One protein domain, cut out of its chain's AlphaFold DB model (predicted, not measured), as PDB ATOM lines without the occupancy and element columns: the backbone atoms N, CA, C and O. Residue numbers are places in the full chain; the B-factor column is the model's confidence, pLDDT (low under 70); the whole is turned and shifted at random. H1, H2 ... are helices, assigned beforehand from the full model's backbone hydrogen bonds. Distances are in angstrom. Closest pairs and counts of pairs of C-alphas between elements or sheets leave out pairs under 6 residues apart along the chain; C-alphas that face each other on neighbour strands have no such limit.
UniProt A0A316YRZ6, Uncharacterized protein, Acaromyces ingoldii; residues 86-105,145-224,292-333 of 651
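This is residues 86 to 105, 145 to 224 and 292 to 333 of the 651 residues of an uncharacterized protein of Acaromyces ingoldii (UniProt A0A316YRZ6). One long helix, H7, runs through the core and the other six helices surround it: H1 runs beside it and nearly parallel to it, H5 and H2 cross it on opposite sides, H4 packs on its last turn, H6 on its first, and the small H3 on its later half. Residues 292 to 307 wind without a named element before H7, and residues 324 to 333 follow it as a tail. The printed part has 142 residues in three pieces, with seven named helices in the order H1 to H7 and no named strand; the class is all helix, with 74 residues in named elements. The whole is compact, with a radius of gyration of the C-alphas of 15.2 A, and its C-alphas span 43 by 38 by 27 A.

H7, the longest helix, holds residues 308 to 323 and measures 22.8 A, from C-alpha 308 at (190.487, 155.535, 149.072) to C-alpha 323 at (196.966, 172.539, 162.787). H1, residues 89 to 101, is 18.1 A long and begins with C-alpha 89 at (183.005, 160.387, 149.295). H5, residues 196 to 208, measures 17.7 A. H4 holds residues 173 to 183 and is 15.1 A long, and H6, residues 212 to 221, is 14.4 A long. H2, residues 147 to 153, measures 10.0 A, and H3 is a helix of four residues, 161 to 164.

H7 is the hub and touches the six other helices. The packing is mostly crossed: of six pairs of helices that touch and are given a tilt, one is at a shallow tilt. That pair is H1 and H7, which run the same way at a shallow tilt of 13 degrees and only just touch, with 3 pairs of C-alphas within 8 A; H1 touches H7 with residues 96 to 100 alone, H7 touches H1 with residues 315 to 322 alone, and the closest C-alphas are those of Leu 100 and Arg 322, 6.9 A apart. H5 touches residues 312 to 316 of H7 alone, opposite ways at a steep tilt of 62 degrees; the closest C-alphas, of Leu 203 and Leu 312, are 6.4 A apart. H2 touches residues 314 to 321 of H7 alone, opposite ways at a steep tilt of 63 degrees, with the C-alphas of Ala 149 and Glu 317 closest at 6.8 A. H3 touches residues 318 to 322 of H7 alone, and the closest C-alphas, of Phe 162 and Arg 322, are 6.7 A apart. H4 touches residues 322 to 323 of H7 alone, opposite ways at a steep tilt of 44 degrees, with the C-alphas of Ala 175 and Gln 323 closest at 4.4 A. H6 touches residues 308 to 309 of H7 alone, opposite ways at a steep tilt of 42 degrees; the closest C-alphas are those of Ile 215 and Leu 309, 6.4 A apart. H6 also touches H5, at residues 200 to 205 of H5 alone; the two are about perpendicular at 80 degrees, and the C-alphas of Ala 204 and Leu 212 are closest at 5.2 A. Among the pairs that are apart are H4 and H6, and H2 and H5. In H1, H2, H4, H5, H6 and H7 every O i to N i+4 pair is within hydrogen-bond range; H3 is too short for such a pair.

The two C-alphas farthest apart are those of Pro 173 and Pro 223, at 45.3 A. Residues 106 to 144 are not printed, and C-alphas 105 and 145 are 22.2 A apart across this cut; residues 225 to 291 are not printed either, with 27.9 A between C-alphas 224 and 292. Of the links that are printed whole, H4 to H5 is long, with 12 residues, and H5 to H6 is tight. The mean pLDDT of the printed part is 82.8; it is under 70 in residues 145 to 167, 222 to 224 and 301 to 305.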
ATOM      1  N   VAL A  86     180.293 151.686 154.626       78.19
ATOM      2  CA  VAL A  86     181.009 152.280 153.493       78.19
ATOM      3  C   VAL A  86     180.266 153.538 153.078       78.19
ATOM      4  O   VAL A  86     179.225 153.469 152.422       78.19
ATOM      5  N   TYR A  87     180.783 154.691 153.488       85.50
ATOM      6  CA  TYR A  87     180.198 155.974 153.122       85.50
ATOM      7  C   TYR A  87     180.680 156.460 151.762       85.50
ATOM      8  O   TYR A  87     181.823 156.227 151.357       85.50
ATOM      9  N   GLY A  88     179.805 157.200 151.089       85.06
ATOM     10  CA  GLY A  88     180.143 157.935 149.887       85.06
ATOM     11  C   GLY A  88     181.137 159.052 150.191       85.06
ATOM     12  O   GLY A  88     181.167 159.658 151.268       85.06
ATOM     13  N   ARG A  89     181.955 159.378 149.205       85.81
ATOM     14  CA  ARG A  89     183.005 160.387 149.295       85.81
ATOM     15  C   ARG A  89     182.465 161.777 149.564       85.81
ATOM     16  O   ARG A  89     183.075 162.538 150.312       85.81
ATOM     17  N   ARG A  90     181.331 162.122 148.945       83.94
ATOM     18  CA  ARG A  90     180.661 163.412 149.168       83.94
ATOM     19  C   ARG A  90     180.305 163.577 150.642       83.94
ATOM     20  O   ARG A  90     180.600 164.621 151.217       83.94
ATOM     21  N   PHE A  91     179.725 162.536 151.233       86.50
ATOM     22  CA  PHE A  91     179.343 162.523 152.637       86.50
ATOM     23  C   PHE A  91     180.566 162.643 153.552       86.50
ATOM     24  O   PHE A  91     180.620 163.563 154.367       86.50
ATOM     25  N   LEU A  92     181.590 161.798 153.360       88.56
ATOM     26  CA  LEU A  92     182.816 161.863 154.168       88.56
ATOM     27  C   LEU A  92     183.493 163.230 154.076       88.56
ATOM     28  O   LEU A  92     183.886 163.785 155.097       88.56
ATOM     29  N   ARG A  93     183.584 163.813 152.874       88.00
ATOM     30  CA  ARG A  93     184.182 165.141 152.682       88.00
ATOM     31  C   ARG A  93     183.443 166.212 153.483       88.00
ATOM     32  O   ARG A  93     184.093 167.063 154.077       88.00
ATOM     33  N   GLN A  94     182.112 166.166 153.510       85.06
ATOM     34  CA  GLN A  94     181.294 167.122 154.259       85.06
ATOM     35  C   GLN A  94     181.439 166.945 155.773       85.06
ATOM     36  O   GLN A  94     181.680 167.931 156.466       85.06
ATOM     37  N   VAL A  95     181.326 165.714 156.282       88.44
ATOM     38  CA  VAL A  95     181.477 165.422 157.720       88.44
ATOM     39  C   VAL A  95     182.866 165.829 158.205       88.44
ATOM     40  O   VAL A  95     182.991 166.516 159.217       88.44
ATOM     41  N   PHE A  96     183.902 165.464 157.450       89.50
ATOM     42  CA  PHE A  96     185.286 165.759 157.795       89.50
ATOM     43  C   PHE A  96     185.576 167.264 157.770       89.50
ATOM     44  O   PHE A  96     186.115 167.798 158.732       89.50
ATOM     45  N   ALA A  97     185.151 167.976 156.720       86.31
ATOM     46  CA  ALA A  97     185.307 169.428 156.645       86.31
ATOM     47  C   ALA A  97     184.625 170.141 157.823       86.31
ATOM     48  O   ALA A  97     185.251 170.977 158.466       86.31
ATOM     49  N   ARG A  98     183.381 169.767 158.154       86.31
ATOM     50  CA  ARG A  98     182.640 170.352 159.285       86.31
ATOM     51  C   ARG A  98     183.326 170.109 160.625       86.31
ATOM     52  O   ARG A  98     183.405 171.025 161.437       86.31
ATOM     53  N   ALA A  99     183.849 168.902 160.847       89.31
ATOM     54  CA  ALA A  99     184.597 168.590 162.060       89.31
ATOM     55  C   ALA A  99     185.844 169.481 162.201       89.31
ATOM     56  O   ALA A  99     186.109 169.991 163.286       89.31
ATOM     57  N   LEU A 100     186.567 169.729 161.102       89.50
ATOM     58  CA  LEU A 100     187.748 170.602 161.100       89.50
ATOM     59  C   LEU A 100     187.411 172.098 161.228       89.50
ATOM     60  O   LEU A 100     188.230 172.865 161.731       89.50
ATOM     61  N   GLU A 101     186.226 172.532 160.784       86.19
ATOM     62  CA  GLU A 101     185.750 173.914 160.960       86.19
ATOM     63  C   GLU A 101     185.322 174.224 162.403       86.19
ATOM     64  O   GLU A 101     185.204 175.395 162.771       86.19
ATOM     65  N   SER A 102     185.123 173.207 163.246       83.31
ATOM     66  CA  SER A 102     184.804 173.413 164.658       83.31
ATOM     67  C   SER A 102     185.913 174.199 165.380       83.31
ATOM     68  O   SER A 102     187.111 173.985 165.158       83.31
ATOM     69  N   GLY A 103     185.508 175.152 166.228       79.56
ATOM     70  CA  GLY A 103     186.422 176.019 166.980       79.56
ATOM     71  C   GLY A 103     187.147 177.086 166.146       79.56
ATOM     72  O   GLY A 103     188.069 177.719 166.648       79.56
ATOM     73  N   MET A 104     186.774 177.296 164.876       80.44
ATOM     74  CA  MET A 104     187.367 178.355 164.040       80.44
ATOM     75  C   MET A 104     186.814 179.755 164.336       80.44
ATOM     76  O   MET A 104     187.547 180.734 164.186       80.44
ATOM     77  N   ASP A 105     185.549 179.831 164.757       71.56
ATOM     78  CA  ASP A 105     184.829 181.074 165.063       71.56
ATOM     79  C   ASP A 105     184.992 181.491 166.551       71.56
ATOM     80  O   ASP A 105     184.313 182.406 167.012       71.56
ATOM     81  N   LEU A 145     203.901 174.220 155.811       57.28
ATOM     82  CA  LEU A 145     203.037 173.460 154.900       57.28
ATOM     83  C   LEU A 145     203.588 173.460 153.467       57.28
ATOM     84  O   LEU A 145     204.005 174.492 152.944       57.28
ATOM     85  N   ASN A 146     203.594 172.289 152.822       58.09
ATOM     86  CA  ASN A 146     204.104 172.152 151.459       58.09
ATOM     87  C   ASN A 146     203.234 172.985 150.489       58.09
ATOM     88  O   ASN A 146     202.047 172.677 150.349       58.09
ATOM     89  N   PRO A 147     203.795 173.964 149.748       52.16
ATOM     90  CA  PRO A 147     203.034 174.809 148.821       52.16
ATOM     91  C   PRO A 147     202.235 174.024 147.766       52.16
ATOM     92  O   PRO A 147     201.185 174.473 147.297       52.16
ATOM     93  N   LEU A 148     202.705 172.828 147.391       52.03
ATOM     94  CA  LEU A 148     202.007 171.936 146.462       52.03
ATOM     95  C   LEU A 148     200.768 171.284 147.088       52.03
ATOM     96  O   LEU A 148     199.778 171.098 146.381       52.03
ATOM     97  N   ALA A 149     200.799 170.971 148.387       54.34
ATOM     98  CA  ALA A 149     199.637 170.453 149.111       54.34
ATOM     99  C   ALA A 149     198.549 171.533 149.191       54.34
ATOM    100  O   ALA A 149     197.417 171.295 148.780       54.34
ATOM    101  N   THR A 150     198.911 172.770 149.546       56.25
ATOM    102  CA  THR A 150     197.983 173.916 149.559       56.25
ATOM    103  C   THR A 150     197.338 174.155 148.189       56.25
ATOM    104  O   THR A 150     196.134 174.392 148.099       56.25
ATOM    105  N   LYS A 151     198.104 174.031 147.094       55.16
ATOM    106  CA  LYS A 151     197.573 174.152 145.725       55.16
ATOM    107  C   LYS A 151     196.614 173.012 145.352       55.16
ATOM    108  O   LYS A 151     195.648 173.259 144.634       55.16
ATOM    109  N   ARG A 152     196.863 171.778 145.813       59.38
ATOM    110  CA  ARG A 152     195.969 170.623 145.588       59.38
ATOM    111  C   ARG A 152     194.686 170.735 146.401       59.38
ATOM    112  O   ARG A 152     193.621 170.480 145.847       59.38
ATOM    113  N   LEU A 153     194.780 171.158 147.662       57.88
ATOM    114  CA  LEU A 153     193.620 171.396 148.518       57.88
ATOM    115  C   LEU A 153     192.700 172.451 147.892       57.88
ATOM    116  O   LEU A 153     191.526 172.169 147.695       57.88
ATOM    117  N   ARG A 154     193.250 173.589 147.443       56.06
ATOM    118  CA  ARG A 154     192.511 174.671 146.755       56.06
ATOM    119  C   ARG A 154     191.840 174.276 145.433       56.06
ATOM    120  O   ARG A 154     191.037 175.038 144.912       56.06
ATOM    121  N   ALA A 155     192.155 173.104 144.885       52.66
ATOM    122  CA  ALA A 155     191.482 172.559 143.707       52.66
ATOM    123  C   ALA A 155     190.270 171.667 144.058       52.66
ATOM    124  O   ALA A 155     189.596 171.174 143.153       52.66
ATOM    125  N   ALA A 156     189.996 171.416 145.343       57.09
ATOM    126  CA  ALA A 156     188.858 170.618 145.790       57.09
ATOM    127  C   ALA A 156     187.562 171.448 145.845       57.09
ATOM    128  O   ALA A 156     187.568 172.629 146.166       57.09
ATOM    129  N   SER A 157     186.419 170.809 145.570       48.12
ATOM    130  CA  SER A 157     185.110 171.476 145.458       48.12
ATOM    131  C   SER A 157     184.464 171.907 146.783       48.12
ATOM    132  O   SER A 157     183.448 172.597 146.768       48.12
ATOM    133  N   LEU A 158     185.009 171.477 147.923       53.53
ATOM    134  CA  LEU A 158     184.566 171.881 149.257       53.53
ATOM    135  C   LEU A 158     185.811 172.237 150.063       53.53
ATOM    136  O   LEU A 158     186.524 171.340 150.519       53.53
ATOM    137  N   LEU A 159     186.068 173.534 150.192       60.94
ATOM    138  CA  LEU A 159     187.202 174.069 150.924       60.94
ATOM    139  C   LEU A 159     186.736 174.549 152.294       60.94
ATOM    140  O   LEU A 159     185.862 175.414 152.368       60.94
ATOM    141  N   PRO A 160     187.264 173.976 153.386       64.12
ATOM    142  CA  PRO A 160     187.083 174.571 154.696       64.12
ATOM    143  C   PRO A 160     187.644 175.995 154.711       64.12
ATOM    144  O   PRO A 160     188.683 176.255 154.097       64.12
ATOM    145  N   ARG A 161     187.010 176.906 155.457       63.12
ATOM    146  CA  ARG A 161     187.394 178.337 155.495       63.12
ATOM    147  C   ARG A 161     188.893 178.587 155.736       63.12
ATOM    148  O   ARG A 161     189.458 179.513 155.163       63.12
ATOM    149  N   PHE A 162     189.538 177.753 156.553       64.38
ATOM    150  CA  PHE A 162     190.964 177.860 156.893       64.38
ATOM    151  C   PHE A 162     191.925 177.484 155.750       64.38
ATOM    152  O   PHE A 162     193.128 177.678 155.878       64.38
ATOM    153  N   VAL A 163     191.422 176.924 154.646       60.97
ATOM    154  CA  VAL A 163     192.217 176.610 153.444       60.97
ATOM    155  C   VAL A 163     192.161 177.752 152.420       60.97
ATOM    156  O   VAL A 163     193.129 177.984 151.681       60.97
ATOM    157  N   ASP A 164     191.030 178.463 152.388       54.97
ATOM    158  CA  ASP A 164     190.802 179.638 151.539       54.97
ATOM    159  C   ASP A 164     191.476 180.897 152.103       54.97
ATOM    160  O   ASP A 164     191.966 181.730 151.342       54.97
ATOM    161  N   GLN A 165     191.536 181.017 153.431       57.75
ATOM    162  CA  GLN A 165     192.288 182.057 154.143       57.75
ATOM    163  C   GLN A 165     193.774 181.667 154.283       57.75
ATOM    164  O   GLN A 165     194.177 180.568 153.891       57.75
ATOM    165  N   GLU A 166     194.629 182.573 154.776       58.38
ATOM    166  CA  GLU A 166     196.016 182.202 155.098       58.38
ATOM    167  C   GLU A 166     196.012 181.014 156.079       58.38
ATOM    168  O   GLU A 166     195.241 181.042 157.044       58.38
ATOM    169  N   PRO A 167     196.811 179.954 155.828       66.12
ATOM    170  CA  PRO A 167     196.906 178.824 156.742       66.12
ATOM    171  C   PRO A 167     197.224 179.309 158.154       66.12
ATOM    172  O   PRO A 167     198.057 180.203 158.318       66.12
ATOM    173  N   LEU A 168     196.571 178.718 159.157       77.69
ATOM    174  CA  LEU A 168     196.847 179.059 160.548       77.69
ATOM    175  C   LEU A 168     198.326 178.809 160.856       77.69
ATOM    176  O   LEU A 168     198.888 177.798 160.433       77.69
ATOM    177  N   ASP A 169     198.939 179.725 161.599       83.19
ATOM    178  CA  ASP A 169     200.280 179.508 162.129       83.19
ATOM    179  C   ASP A 169     200.250 178.397 163.194       83.19
ATOM    180  O   ASP A 169     199.235 178.211 163.873       83.19
ATOM    181  N   LYS A 170     201.357 177.656 163.357       83.88
ATOM    182  CA  LYS A 170     201.477 176.605 164.384       83.88
ATOM    183  C   LYS A 170     201.167 177.145 165.788       83.88
ATOM    184  O   LYS A 170     200.624 176.410 166.613       83.88
ATOM    185  N   ASP A 171     201.510 178.402 166.055       87.06
ATOM    186  CA  ASP A 171     201.329 179.034 167.358       87.06
ATOM    187  C   ASP A 171     199.941 179.682 167.534       87.06
ATOM    188  O   ASP A 171     199.630 180.154 168.632       87.06
ATOM    189  N   ASP A 172     199.073 179.666 166.508       87.81
ATOM    190  CA  ASP A 172     197.687 180.137 166.633       87.81
ATOM    191  C   ASP A 172     196.955 179.313 167.716       87.81
ATOM    192  O   ASP A 172     196.938 178.077 167.645       87.81
ATOM    193  N   PRO A 173     196.317 179.948 168.719       88.50
ATOM    194  CA  PRO A 173     195.635 179.230 169.794       88.50
ATOM    195  C   PRO A 173     194.591 178.220 169.299       88.50
ATOM    196  O   PRO A 173     194.450 177.143 169.876       88.50
ATOM    197  N   ARG A 174     193.905 178.514 168.187       87.44
ATOM    198  CA  ARG A 174     192.913 177.615 167.576       87.44
ATOM    199  C   ARG A 174     193.578 176.423 166.902       87.44
ATOM    200  O   ARG A 174     192.976 175.348 166.846       87.44
ATOM    201  N   ALA A 175     194.775 176.599 166.339       89.75
ATOM    202  CA  ALA A 175     195.566 175.520 165.752       89.75
ATOM    203  C   ALA A 175     196.125 174.602 166.845       89.75
ATOM    204  O   ALA A 175     195.972 173.384 166.753       89.75
ATOM    205  N   ARG A 176     196.661 175.183 167.926       91.38
ATOM    206  CA  ARG A 176     197.151 174.449 169.101       91.38
ATOM    207  C   ARG A 176     196.055 173.645 169.789       91.38
ATOM    208  O   ARG A 176     196.222 172.444 169.964       91.38
ATOM    209  N   ALA A 177     194.916 174.269 170.094       89.81
ATOM    210  CA  ALA A 177     193.787 173.583 170.722       89.81
ATOM    211  C   ALA A 177     193.276 172.417 169.858       89.81
ATOM    212  O   ALA A 177     192.967 171.341 170.371       89.81
ATOM    213  N   PHE A 178     193.231 172.600 168.533       92.12
ATOM    214  CA  PHE A 178     192.886 171.524 167.605       92.12
ATOM    215  C   PHE A 178     193.925 170.395 167.617       92.12
ATOM    216  O   PHE A 178     193.549 169.228 167.709       92.12
ATOM    217  N   ALA A 179     195.219 170.721 167.552       93.31
ATOM    218  CA  ALA A 179     196.295 169.735 167.558       93.31
ATOM    219  C   ALA A 179     196.326 168.929 168.867       93.31
ATOM    220  O   ALA A 179     196.447 167.706 168.836       93.31
ATOM    221  N   GLU A 180     196.147 169.592 170.011       92.69
ATOM    222  CA  GLU A 180     196.041 168.959 171.329       92.69
ATOM    223  C   GLU A 180     194.822 168.030 171.400       92.69
ATOM    224  O   GLU A 180     194.939 166.880 171.831       92.69
ATOM    225  N   ALA A 181     193.663 168.477 170.900       92.12
ATOM    226  CA  ALA A 181     192.467 167.645 170.844       92.12
ATOM    227  C   ALA A 181     192.638 166.426 169.923       92.12
ATOM    228  O   ALA A 181     192.197 165.325 170.259       92.12
ATOM    229  N   GLN A 182     193.316 166.602 168.788       93.31
ATOM    230  CA  GLN A 182     193.627 165.524 167.859       93.31
ATOM    231  C   GLN A 182     194.626 164.528 168.461       93.31
ATOM    232  O   GLN A 182     194.454 163.318 168.308       93.31
ATOM    233  N   ALA A 183     195.633 165.003 169.199       95.12
ATOM    234  CA  ALA A 183     196.615 164.150 169.861       95.12
ATOM    235  C   ALA A 183     195.993 163.241 170.928       95.12
ATOM    236  O   ALA A 183     196.490 162.139 171.158       95.12
ATOM    237  N   MET A 184     194.848 163.619 171.508       94.69
ATOM    238  CA  MET A 184     194.126 162.752 172.444       94.69
ATOM    239  C   MET A 184     193.707 161.405 171.835       94.69
ATOM    240  O   MET A 184     193.472 160.464 172.592       94.69
ATOM    241  N   TRP A 185     193.631 161.269 170.503       96.31
ATOM    242  CA  TRP A 185     193.380 159.990 169.823       96.31
ATOM    243  C   TRP A 185     194.544 158.993 169.943       96.31
ATOM    244  O   TRP A 185     194.345 157.797 169.703       96.31
ATOM    245  N   PHE A 186     195.724 159.472 170.348       96.44
ATOM    246  CA  PHE A 186     196.976 158.733 170.508       96.44
ATOM    247  C   PHE A 186     197.400 158.737 171.989       96.44
ATOM    248  O   PHE A 186     198.198 159.577 172.414       96.44
ATOM    249  N   PRO A 187     196.854 157.830 172.825       92.88
ATOM    250  CA  PRO A 187     197.081 157.857 174.266       92.88
ATOM    251  C   PRO A 187     198.566 157.893 174.642       92.88
ATOM    252  O   PRO A 187     199.338 157.027 174.233       92.88
ATOM    253  N   GLY A 188     198.945 158.868 175.472       89.94
ATOM    254  CA  GLY A 188     200.308 159.003 175.996       89.94
ATOM    255  C   GLY A 188     201.327 159.600 175.020       89.94
ATOM    256  O   GLY A 188     202.515 159.539 175.321       89.94
ATOM    257  N   SER A 189     200.886 160.158 173.890       91.81
ATOM    258  CA  SER A 189     201.753 160.806 172.896       91.81
ATOM    259  C   SER A 189     201.559 162.323 172.907       91.81
ATOM    260  O   SER A 189     200.445 162.800 173.142       91.81
ATOM    261  N   SER A 190     202.628 163.083 172.664       92.25
ATOM    262  CA  SER A 190     202.531 164.522 172.396       92.25
ATOM    263  C   SER A 190     202.208 164.785 170.922       92.25
ATOM    264  O   SER A 190     202.299 163.887 170.084       92.25
ATOM    265  N   VAL A 191     201.827 166.021 170.598       92.94
ATOM    266  CA  VAL A 191     201.519 166.443 169.222       92.94
ATOM    267  C   VAL A 191     202.712 166.194 168.290       92.94
ATOM    268  O   VAL A 191     202.536 165.736 167.162       92.94
ATOM    269  N   GLU A 192     203.927 166.451 168.770       91.62
ATOM    270  CA  GLU A 192     205.175 166.279 168.027       91.62
ATOM    271  C   GLU A 192     205.565 164.813 167.786       91.62
ATOM    272  O   GLU A 192     206.323 164.540 166.856       91.62
ATOM    273  N   ASP A 193     205.063 163.874 168.592       92.44
ATOM    274  CA  ASP A 193     205.400 162.450 168.459       92.44
ATOM    275  C   ASP A 193     204.620 161.770 167.324       92.44
ATOM    276  O   ASP A 193     205.033 160.724 166.816       92.44
ATOM    277  N   ILE A 194     203.479 162.342 166.927       96.25
ATOM    278  CA  ILE A 194     202.550 161.725 165.980       96.25
ATOM    279  C   ILE A 194     203.109 161.852 164.569       96.25
ATOM    280  O   ILE A 194     203.089 162.921 163.963       96.25
ATOM    281  N   THR A 195     203.576 160.737 164.014       96.81
ATOM    282  CA  THR A 195     204.082 160.730 162.642       96.81
ATOM    283  C   THR A 195     202.952 160.773 161.619       96.81
ATOM    284  O   THR A 195     201.794 160.442 161.894       96.81
ATOM    285  N   ARG A 196     203.310 161.099 160.376       96.44
ATOM    286  CA  ARG A 196     202.422 160.993 159.219       96.44
ATOM    287  C   ARG A 196     201.797 159.602 159.118       96.44
ATOM    288  O   ARG A 196     200.587 159.502 158.926       96.44
ATOM    289  N   ARG A 197     202.597 158.547 159.293       96.19
ATOM    290  CA  ARG A 197     202.120 157.161 159.226       96.19
ATOM    291  C   ARG A 197     201.128 156.843 160.346       96.19
ATOM    292  O   ARG A 197     200.147 156.143 160.110       96.19
ATOM    293  N   ASP A 198     201.336 157.373 161.551       97.38
ATOM    294  CA  ASP A 198     200.394 157.209 162.667       97.38
ATOM    295  C   ASP A 198     199.051 157.898 162.386       97.38
ATOM    296  O   ASP A 198     197.993 157.288 162.571       97.38
ATOM    297  N   ALA A 199     199.087 159.126 161.862       97.06
ATOM    298  CA  ALA A 199     197.890 159.852 161.443       97.06
ATOM    299  C   ALA A 199     197.131 159.119 160.323       97.06
ATOM    300  O   ALA A 199     195.907 158.999 160.376       97.06
ATOM    301  N   GLU A 200     197.838 158.574 159.332       97.38
ATOM    302  CA  GLU A 200     197.237 157.796 158.244       97.38
ATOM    303  C   GLU A 200     196.590 156.498 158.743       97.38
ATOM    304  O   GLU A 200     195.504 156.143 158.284       97.38
ATOM    305  N   ARG A 201     197.202 155.808 159.718       97.00
ATOM    306  CA  ARG A 201     196.618 154.609 160.345       97.00
ATOM    307  C   ARG A 201     195.314 154.929 161.060       97.00
ATOM    308  O   ARG A 201     194.346 154.177 160.952       97.00
ATOM    309  N   TRP A 202     195.274 156.054 161.768       96.81
ATOM    310  CA  TRP A 202     194.052 156.533 162.403       96.81
ATOM    311  C   TRP A 202     192.995 156.969 161.372       96.81
ATOM    312  O   TRP A 202     191.814 156.661 161.541       96.81
ATOM    313  N   LEU A 203     193.390 157.614 160.269       96.44
ATOM    314  CA  LEU A 203     192.476 157.996 159.185       96.44
ATOM    315  C   LEU A 203     191.889 156.787 158.448       96.44
ATOM    316  O   LEU A 203     190.698 156.784 158.144       96.44
ATOM    317  N   ALA A 204     192.682 155.743 158.198       95.44
ATOM    318  CA  ALA A 204     192.205 154.503 157.583       95.44
ATOM    319  C   ALA A 204     191.055 153.884 158.390       95.44
ATOM    320  O   ALA A 204     190.028 153.479 157.834       95.44
ATOM    321  N   TRP A 205     191.201 153.886 159.716       94.31
ATOM    322  CA  TRP A 205     190.161 153.430 160.620       94.31
ATOM    323  C   TRP A 205     188.973 154.402 160.694       94.31
ATOM    324  O   TRP A 205     187.834 153.974 160.535       94.31
ATOM    325  N   SER A 206     189.199 155.693 160.929       92.88
ATOM    326  CA  SER A 206     188.103 156.645 161.168       92.88
ATOM    327  C   SER A 206     187.237 156.886 159.929       92.88
ATOM    328  O   SER A 206     186.024 157.048 160.056       92.88
ATOM    329  N   LEU A 207     187.827 156.863 158.729       91.56
ATOM    330  CA  LEU A 207     187.100 157.055 157.473       91.56
ATOM    331  C   LEU A 207     186.423 155.774 156.977       91.56
ATOM    332  O   LEU A 207     185.377 155.856 156.331       91.56
ATOM    333  N   TYR A 208     187.017 154.605 157.240       90.50
ATOM    334  CA  TYR A 208     186.619 153.372 156.559       90.50
ATOM    335  C   TYR A 208     186.494 152.120 157.434       90.50
ATOM    336  O   TYR A 208     186.138 151.060 156.924       90.50
ATOM    337  N   GLY A 209     186.827 152.191 158.721       91.12
ATOM    338  CA  GLY A 209     186.873 151.023 159.601       91.12
ATOM    339  C   GLY A 209     187.882 149.958 159.153       91.12
ATOM    340  O   GLY A 209     187.637 148.771 159.364       91.12
ATOM    341  N   ALA A 210     188.983 150.360 158.508       92.25
ATOM    342  CA  ALA A 210     189.973 149.457 157.921       92.25
ATOM    343  C   ALA A 210     191.386 149.700 158.471       92.25
ATOM    344  O   ALA A 210     191.678 150.760 159.024       92.25
ATOM    345  N   GLU A 211     192.263 148.712 158.296       94.19
ATOM    346  CA  GLU A 211     193.701 148.899 158.496       94.19
ATOM    347  C   GLU A 211     194.302 149.617 157.279       94.19
ATOM    348  O   GLU A 211     193.845 149.441 156.149       94.19
ATOM    349  N   LEU A 212     195.333 150.432 157.499       95.31
ATOM    350  CA  LEU A 212     195.981 151.184 156.418       95.31
ATOM    351  C   LEU A 212     196.623 150.259 155.378       95.31
ATOM    352  O   LEU A 212     196.461 150.478 154.180       95.31
ATOM    353  N   ASP A 213     197.266 149.186 155.839       95.25
ATOM    354  CA  ASP A 213     197.921 148.202 154.975       95.25
ATOM    355  C   ASP A 213     196.912 147.511 154.031       95.25
ATOM    356  O   ASP A 213     197.240 147.215 152.881       95.25
ATOM    357  N   ASP A 214     195.659 147.315 154.475       93.38
ATOM    358  CA  ASP A 214     194.589 146.761 153.636       93.38
ATOM    359  C   ASP A 214     194.262 147.713 152.470       93.38
ATOM    360  O   ASP A 214     194.160 147.273 151.321       93.38
ATOM    361  N   ILE A 215     194.160 149.022 152.743       92.69
ATOM    362  CA  ILE A 215     193.870 150.068 151.743       92.69
ATOM    363  C   ILE A 215     195.021 150.201 150.736       92.69
ATOM    364  O   ILE A 215     194.803 150.351 149.533       92.69
ATOM    365  N   GLU A 216     196.265 150.124 151.200       94.25
ATOM    366  CA  GLU A 216     197.434 150.160 150.319       94.25
ATOM    367  C   GLU A 216     197.500 148.924 149.420       94.25
ATOM    368  O   GLU A 216     197.747 149.036 148.215       94.25
ATOM    369  N   ALA A 217     197.213 147.747 149.979       92.25
ATOM    370  CA  ALA A 217     197.134 146.507 149.222       92.25
ATOM    371  C   ALA A 217     195.975 146.511 148.211       92.25
ATOM    372  O   ALA A 217     196.089 145.881 147.159       92.25
ATOM    373  N   GLU A 218     194.847 147.172 148.500       89.12
ATOM    374  CA  GLU A 218     193.760 147.391 147.529       89.12
ATOM    375  C   GLU A 218     194.276 148.146 146.297       89.12
ATOM    376  O   GLU A 218     194.139 147.649 145.180       89.12
ATOM    377  N   ARG A 219     194.964 149.278 146.492       86.94
ATOM    378  CA  ARG A 219     195.520 150.076 145.386       86.94
ATOM    379  C   ARG A 219     196.557 149.316 144.561       86.94
ATOM    380  O   ARG A 219     196.586 149.455 143.344       86.94
ATOM    381  N   GLN A 220     197.408 148.517 145.207       85.31
ATOM    382  CA  GLN A 220     198.392 147.685 144.503       85.31
ATOM    383  C   GLN A 220     197.732 146.596 143.646       85.31
ATOM    384  O   GLN A 220     198.283 146.205 142.618       85.31
ATOM    385  N   ARG A 221     196.560 146.101 144.069       82.12
ATOM    386  CA  ARG A 221     195.775 145.090 143.347       82.12
ATOM    387  C   ARG A 221     194.904 145.683 142.245       82.12
ATOM    388  O   ARG A 221     194.607 144.969 141.291       82.12
ATOM    389  N   SER A 222     194.492 146.946 142.357       69.62
ATOM    390  CA  SER A 222     193.813 147.652 141.273       69.62
ATOM    391  C   SER A 222     194.770 147.748 140.082       69.62
ATOM    392  O   SER A 222     195.793 148.426 140.187       69.62
ATOM    393  N   PRO A 223     194.496 147.075 138.949       54.94
ATOM    394  CA  PRO A 223     195.358 147.195 137.791       54.94
ATOM    395  C   PRO A 223     195.368 148.666 137.391       54.94
ATOM    396  O   PRO A 223     194.332 149.232 137.051       54.94
ATOM    397  N   THR A 224     196.532 149.308 137.445       47.50
ATOM    398  CA  THR A 224     196.741 150.577 136.756       47.50
ATOM    399  C   THR A 224     196.409 150.344 135.288       47.50
ATOM    400  O   THR A 224     197.221 149.793 134.540       47.50
ATOM    401  N   VAL A 292     173.932 158.452 151.874       78.69
ATOM    402  CA  VAL A 292     175.211 158.521 152.600       78.69
ATOM    403  C   VAL A 292     176.128 157.350 152.278       78.69
ATOM    404  O   VAL A 292     177.339 157.463 152.481       78.69
ATOM    405  N   ARG A 293     175.584 156.223 151.805       81.00
ATOM    406  CA  ARG A 293     176.367 155.046 151.425       81.00
ATOM    407  C   ARG A 293     177.079 155.278 150.101       81.00
ATOM    408  O   ARG A 293     176.600 156.001 149.232       81.00
ATOM    409  N   ALA A 294     178.235 154.642 149.953       82.88
ATOM    410  CA  ALA A 294     178.953 154.673 148.691       82.88
ATOM    411  C   ALA A 294     178.168 153.928 147.609       82.88
ATOM    412  O   ALA A 294     177.656 152.829 147.848       82.88
ATOM    413  N   ALA A 295     178.130 154.495 146.405       81.31
ATOM    414  CA  ALA A 295     177.648 153.761 145.245       81.31
ATOM    415  C   ALA A 295     178.606 152.593 144.918       81.31
ATOM    416  O   ALA A 295     179.811 152.690 145.185       81.31
ATOM    417  N   PRO A 296     178.115 151.488 144.320       79.12
ATOM    418  CA  PRO A 296     178.986 150.414 143.849       79.12
ATOM    419  C   PRO A 296     180.101 150.962 142.945       79.12
ATOM    420  O   PRO A 296     179.824 151.682 141.988       79.12
ATOM    421  N   GLY A 297     181.355 150.653 143.279       77.81
ATOM    422  CA  GLY A 297     182.538 151.110 142.543       77.81
ATOM    423  C   GLY A 297     182.942 152.578 142.752       77.81
ATOM    424  O   GLY A 297     183.883 153.045 142.120       77.81
ATOM    425  N   GLU A 298     182.302 153.336 143.655       82.25
ATOM    426  CA  GLU A 298     182.654 154.753 143.907       82.25
ATOM    427  C   GLU A 298     184.105 154.957 144.390       82.25
ATOM    428  O   GLU A 298     184.702 156.028 144.217       82.25
ATOM    429  N   TRP A 299     184.657 153.927 145.020       83.88
ATOM    430  CA  TRP A 299     186.002 153.901 145.581       83.88
ATOM    431  C   TRP A 299     187.001 153.104 144.735       83.88
ATOM    432  O   TRP A 299     188.155 152.975 145.146       83.88
ATOM    433  N   ASP A 300     186.581 152.606 143.568       79.88
ATOM    434  CA  ASP A 300     187.481 151.958 142.618       79.88
ATOM    435  C   ASP A 300     188.516 152.967 142.098       79.88
ATOM    436  O   ASP A 300     188.323 154.186 142.162       79.88
ATOM    437  N   ALA A 301     189.641 152.457 141.590       69.50
ATOM    438  CA  ALA A 301     190.719 153.281 141.059       69.50
ATOM    439  C   ALA A 301     190.253 154.079 139.826       69.50
ATOM    440  O   ALA A 301     190.318 153.615 138.689       69.50
ATOM    441  N   ASP A 302     189.788 155.301 140.067       69.62
ATOM    442  CA  ASP A 302     189.330 156.253 139.061       69.62
ATOM    443  C   ASP A 302     190.396 157.359 138.891       69.62
ATOM    444  O   ASP A 302     190.710 158.047 139.864       69.62
ATOM    445  N   PRO A 303     190.955 157.581 137.684       61.00
ATOM    446  CA  PRO A 303     191.993 158.595 137.452       61.00
ATOM    447  C   PRO A 303     191.553 160.046 137.713       61.00
ATOM    448  O   PRO A 303     192.388 160.929 137.911       61.00
ATOM    449  N   VAL A 304     190.250 160.313 137.641       62.56
ATOM    450  CA  VAL A 304     189.646 161.641 137.790       62.56
ATOM    451  C   VAL A 304     189.233 161.872 139.232       62.56
ATOM    452  O   VAL A 304     189.485 162.937 139.797       62.56
ATOM    453  N   ARG A 305     188.583 160.877 139.830       66.50
ATOM    454  CA  ARG A 305     188.043 160.985 141.178       66.50
ATOM    455  C   ARG A 305     189.131 160.669 142.211       66.50
ATOM    456  O   ARG A 305     189.211 161.374 143.213       66.50
ATOM    457  N   GLY A 306     189.969 159.665 141.989       79.38
ATOM    458  CA  GLY A 306     190.944 159.145 142.954       79.38
ATOM    459  C   GLY A 306     190.374 158.027 143.827       79.38
ATOM    460  O   GLY A 306     189.154 157.910 143.954       79.38
ATOM    461  N   ASP A 307     191.248 157.213 144.418       88.12
ATOM    462  CA  ASP A 307     190.903 156.048 145.249       88.12
ATOM    463  C   ASP A 307     190.774 156.393 146.755       88.12
ATOM    464  O   ASP A 307     190.855 157.557 147.167       88.12
ATOM    465  N   ARG A 308     190.550 155.374 147.603       90.38
ATOM    466  CA  ARG A 308     190.487 155.535 149.072       90.38
ATOM    467  C   ARG A 308     191.778 156.088 149.667       90.38
ATOM    468  O   ARG A 308     191.720 156.908 150.580       90.38
ATOM    469  N   LEU A 309     192.933 155.666 149.158       92.06
ATOM    470  CA  LEU A 309     194.229 156.112 149.666       92.06
ATOM    471  C   LEU A 309     194.474 157.588 149.324       92.06
ATOM    472  O   LEU A 309     194.947 158.351 150.161       92.06
ATOM    473  N   GLU A 310     194.094 158.029 148.124       90.31
ATOM    474  CA  GLU A 310     194.189 159.440 147.732       90.31
ATOM    475  C   GLU A 310     193.273 160.331 148.566       90.31
ATOM    476  O   GLU A 310     193.685 161.416 148.977       90.31
ATOM    477  N   PHE A 311     192.052 159.875 148.856       91.00
ATOM    478  CA  PHE A 311     191.151 160.614 149.737       91.00
ATOM    479  C   PHE A 311     191.657 160.658 151.183       91.00
ATOM    480  O   PHE A 311     191.564 161.699 151.831       91.00
ATOM    481  N   LEU A 312     192.253 159.572 151.674       93.94
ATOM    482  CA  LEU A 312     192.908 159.535 152.979       93.94
ATOM    483  C   LEU A 312     194.050 160.559 153.058       93.94
ATOM    484  O   LEU A 312     194.110 161.337 154.009       93.94
ATOM    485  N   HIS A 313     194.917 160.621 152.042       93.00
ATOM    486  CA  HIS A 313     195.984 161.623 151.976       93.00
ATOM    487  C   HIS A 313     195.433 163.052 151.924       93.00
ATOM    488  O   HIS A 313     195.968 163.932 152.592       93.00
ATOM    489  N   TYR A 314     194.342 163.278 151.189       89.88
ATOM    490  CA  TYR A 314     193.639 164.561 151.178       89.88
ATOM    491  C   TYR A 314     193.142 164.953 152.580       89.88
ATOM    492  O   TYR A 314     193.358 166.079 153.023       89.88
ATOM    493  N   CYS A 315     192.527 164.024 153.315       92.81
ATOM    494  CA  CYS A 315     192.094 164.249 154.694       92.81
ATOM    495  C   CYS A 315     193.271 164.545 155.636       92.81
ATOM    496  O   CYS A 315     193.171 165.447 156.467       92.81
ATOM    497  N   ARG A 316     194.401 163.844 155.485       94.69
ATOM    498  CA  ARG A 316     195.631 164.147 156.231       94.69
ATOM    499  C   ARG A 316     196.113 165.570 155.953       94.69
ATOM    500  O   ARG A 316     196.375 166.308 156.894       94.69
ATOM    501  N   GLU A 317     196.191 165.965 154.683       90.94
ATOM    502  CA  GLU A 317     196.630 167.310 154.280       90.94
ATOM    503  C   GLU A 317     195.711 168.409 154.840       90.94
ATOM    504  O   GLU A 317     196.190 169.475 155.223       90.94
ATOM    505  N   LEU A 318     194.403 168.152 154.955       90.31
ATOM    506  CA  LEU A 318     193.470 169.065 155.623       90.31
ATOM    507  C   LEU A 318     193.735 169.197 157.130       90.31
ATOM    508  O   LEU A 318     193.630 170.302 157.660       90.31
ATOM    509  N   ILE A 319     194.082 168.103 157.819       92.69
ATOM    510  CA  ILE A 319     194.480 168.149 159.236       92.69
ATOM    511  C   ILE A 319     195.768 168.958 159.390       92.69
ATOM    512  O   ILE A 319     195.816 169.860 160.222       92.69
ATOM    513  N   GLU A 320     196.778 168.686 158.555       91.62
ATOM    514  CA  GLU A 320     198.045 169.428 158.543       91.62
ATOM    515  C   GLU A 320     197.791 170.933 158.330       91.62
ATOM    516  O   GLU A 320     198.344 171.769 159.045       91.62
ATOM    517  N   ALA A 321     196.889 171.291 157.407       88.50
ATOM    518  CA  ALA A 321     196.489 172.678 157.179       88.50
ATOM    519  C   ALA A 321     195.770 173.307 158.386       88.50
ATOM    520  O   ALA A 321     196.022 174.465 158.711       88.50
ATOM    521  N   ARG A 322     194.896 172.556 159.069       88.88
ATOM    522  CA  ARG A 322     194.127 173.036 160.231       88.88
ATOM    523  C   ARG A 322     194.987 173.247 161.481       88.88
ATOM    524  O   ARG A 322     194.670 174.131 162.279       88.88
ATOM    525  N   GLN A 323     196.026 172.434 161.663       90.56
ATOM    526  CA  GLN A 323     196.966 172.539 162.787       90.56
ATOM    527  C   GLN A 323     198.168 173.454 162.492       90.56
ATOM    528  O   GLN A 323     198.947 173.736 163.395       90.56
ATOM    529  N   GLY A 324     198.334 173.907 161.246       88.44
ATOM    530  CA  GLY A 324     199.383 174.850 160.846       88.44
ATOM    531  C   GLY A 324     200.766 174.239 160.592       88.44
ATOM    532  O   GLY A 324     201.713 174.956 160.273       88.44
ATOM    533  N   PHE A 325     200.914 172.916 160.691       89.38
ATOM    534  CA  PHE A 325     202.179 172.220 160.438       89.38
ATOM    535  C   PHE A 325     201.958 170.807 159.886       89.38
ATOM    536  O   PHE A 325     200.942 170.155 160.139       89.38
ATOM    537  N   ALA A 326     202.938 170.318 159.126       92.25
ATOM    538  CA  ALA A 326     202.936 168.953 158.609       92.25
ATOM    539  C   ALA A 326     203.335 167.938 159.689       92.25
ATOM    540  O   ALA A 326     204.169 168.236 160.545       92.25
ATOM    541  N   PHE A 327     202.793 166.721 159.614       94.44
ATOM    542  CA  PHE A 327     203.225 165.648 160.506       94.44
ATOM    543  C   PHE A 327     204.687 165.261 160.223       94.44
ATOM    544  O   PHE A 327     205.074 165.166 159.049       94.44
ATOM    545  N   PRO A 328     205.500 164.985 161.260       94.19
ATOM    546  CA  PRO A 328     206.827 164.409 161.098       94.19
ATOM    547  C   PRO A 328     206.797 163.115 160.280       94.19
ATOM    548  O   PRO A 328     205.867 162.312 160.376       94.19
ATOM    549  N   LEU A 329     207.840 162.897 159.483       93.88
ATOM    550  CA  LEU A 329     208.029 161.629 158.780       93.88
ATOM    551  C   LEU A 329     208.522 160.553 159.747       93.88
ATOM    552  O   LEU A 329     209.274 160.836 160.682       93.88
ATOM    553  N   GLU A 330     208.125 159.312 159.495       90.88
ATOM    554  CA  GLU A 330     208.590 158.158 160.246       90.88
ATOM    555  C   GLU A 330     210.111 157.962 160.122       90.88
ATOM    556  O   GLU A 330     210.733 158.188 159.081       90.88
ATOM    557  N   THR A 331     210.733 157.536 161.221       88.62
ATOM    558  CA  THR A 331     212.153 157.172 161.240       88.62
ATOM    559  C   THR A 331     212.337 155.713 160.813       88.62
ATOM    560  O   THR A 331     211.383 154.939 160.765       88.62
ATOM    561  N   LYS A 332     213.578 155.293 160.533       85.69
ATOM    562  CA  LYS A 332     213.867 153.888 160.178       85.69
ATOM    563  C   LYS A 332     213.477 152.889 161.275       85.69
ATOM    564  O   LYS A 332     213.130 151.760 160.951       85.69
ATOM    565  N   ASP A 333     213.513 153.314 162.535       88.00
ATOM    566  CA  ASP A 333     213.167 152.501 163.706       88.00
ATOM    567  C   ASP A 333     211.731 152.769 164.197       88.00
ATOM    568  O   ASP A 333     211.400 152.492 165.355       88.00
TER     569      ASP A 333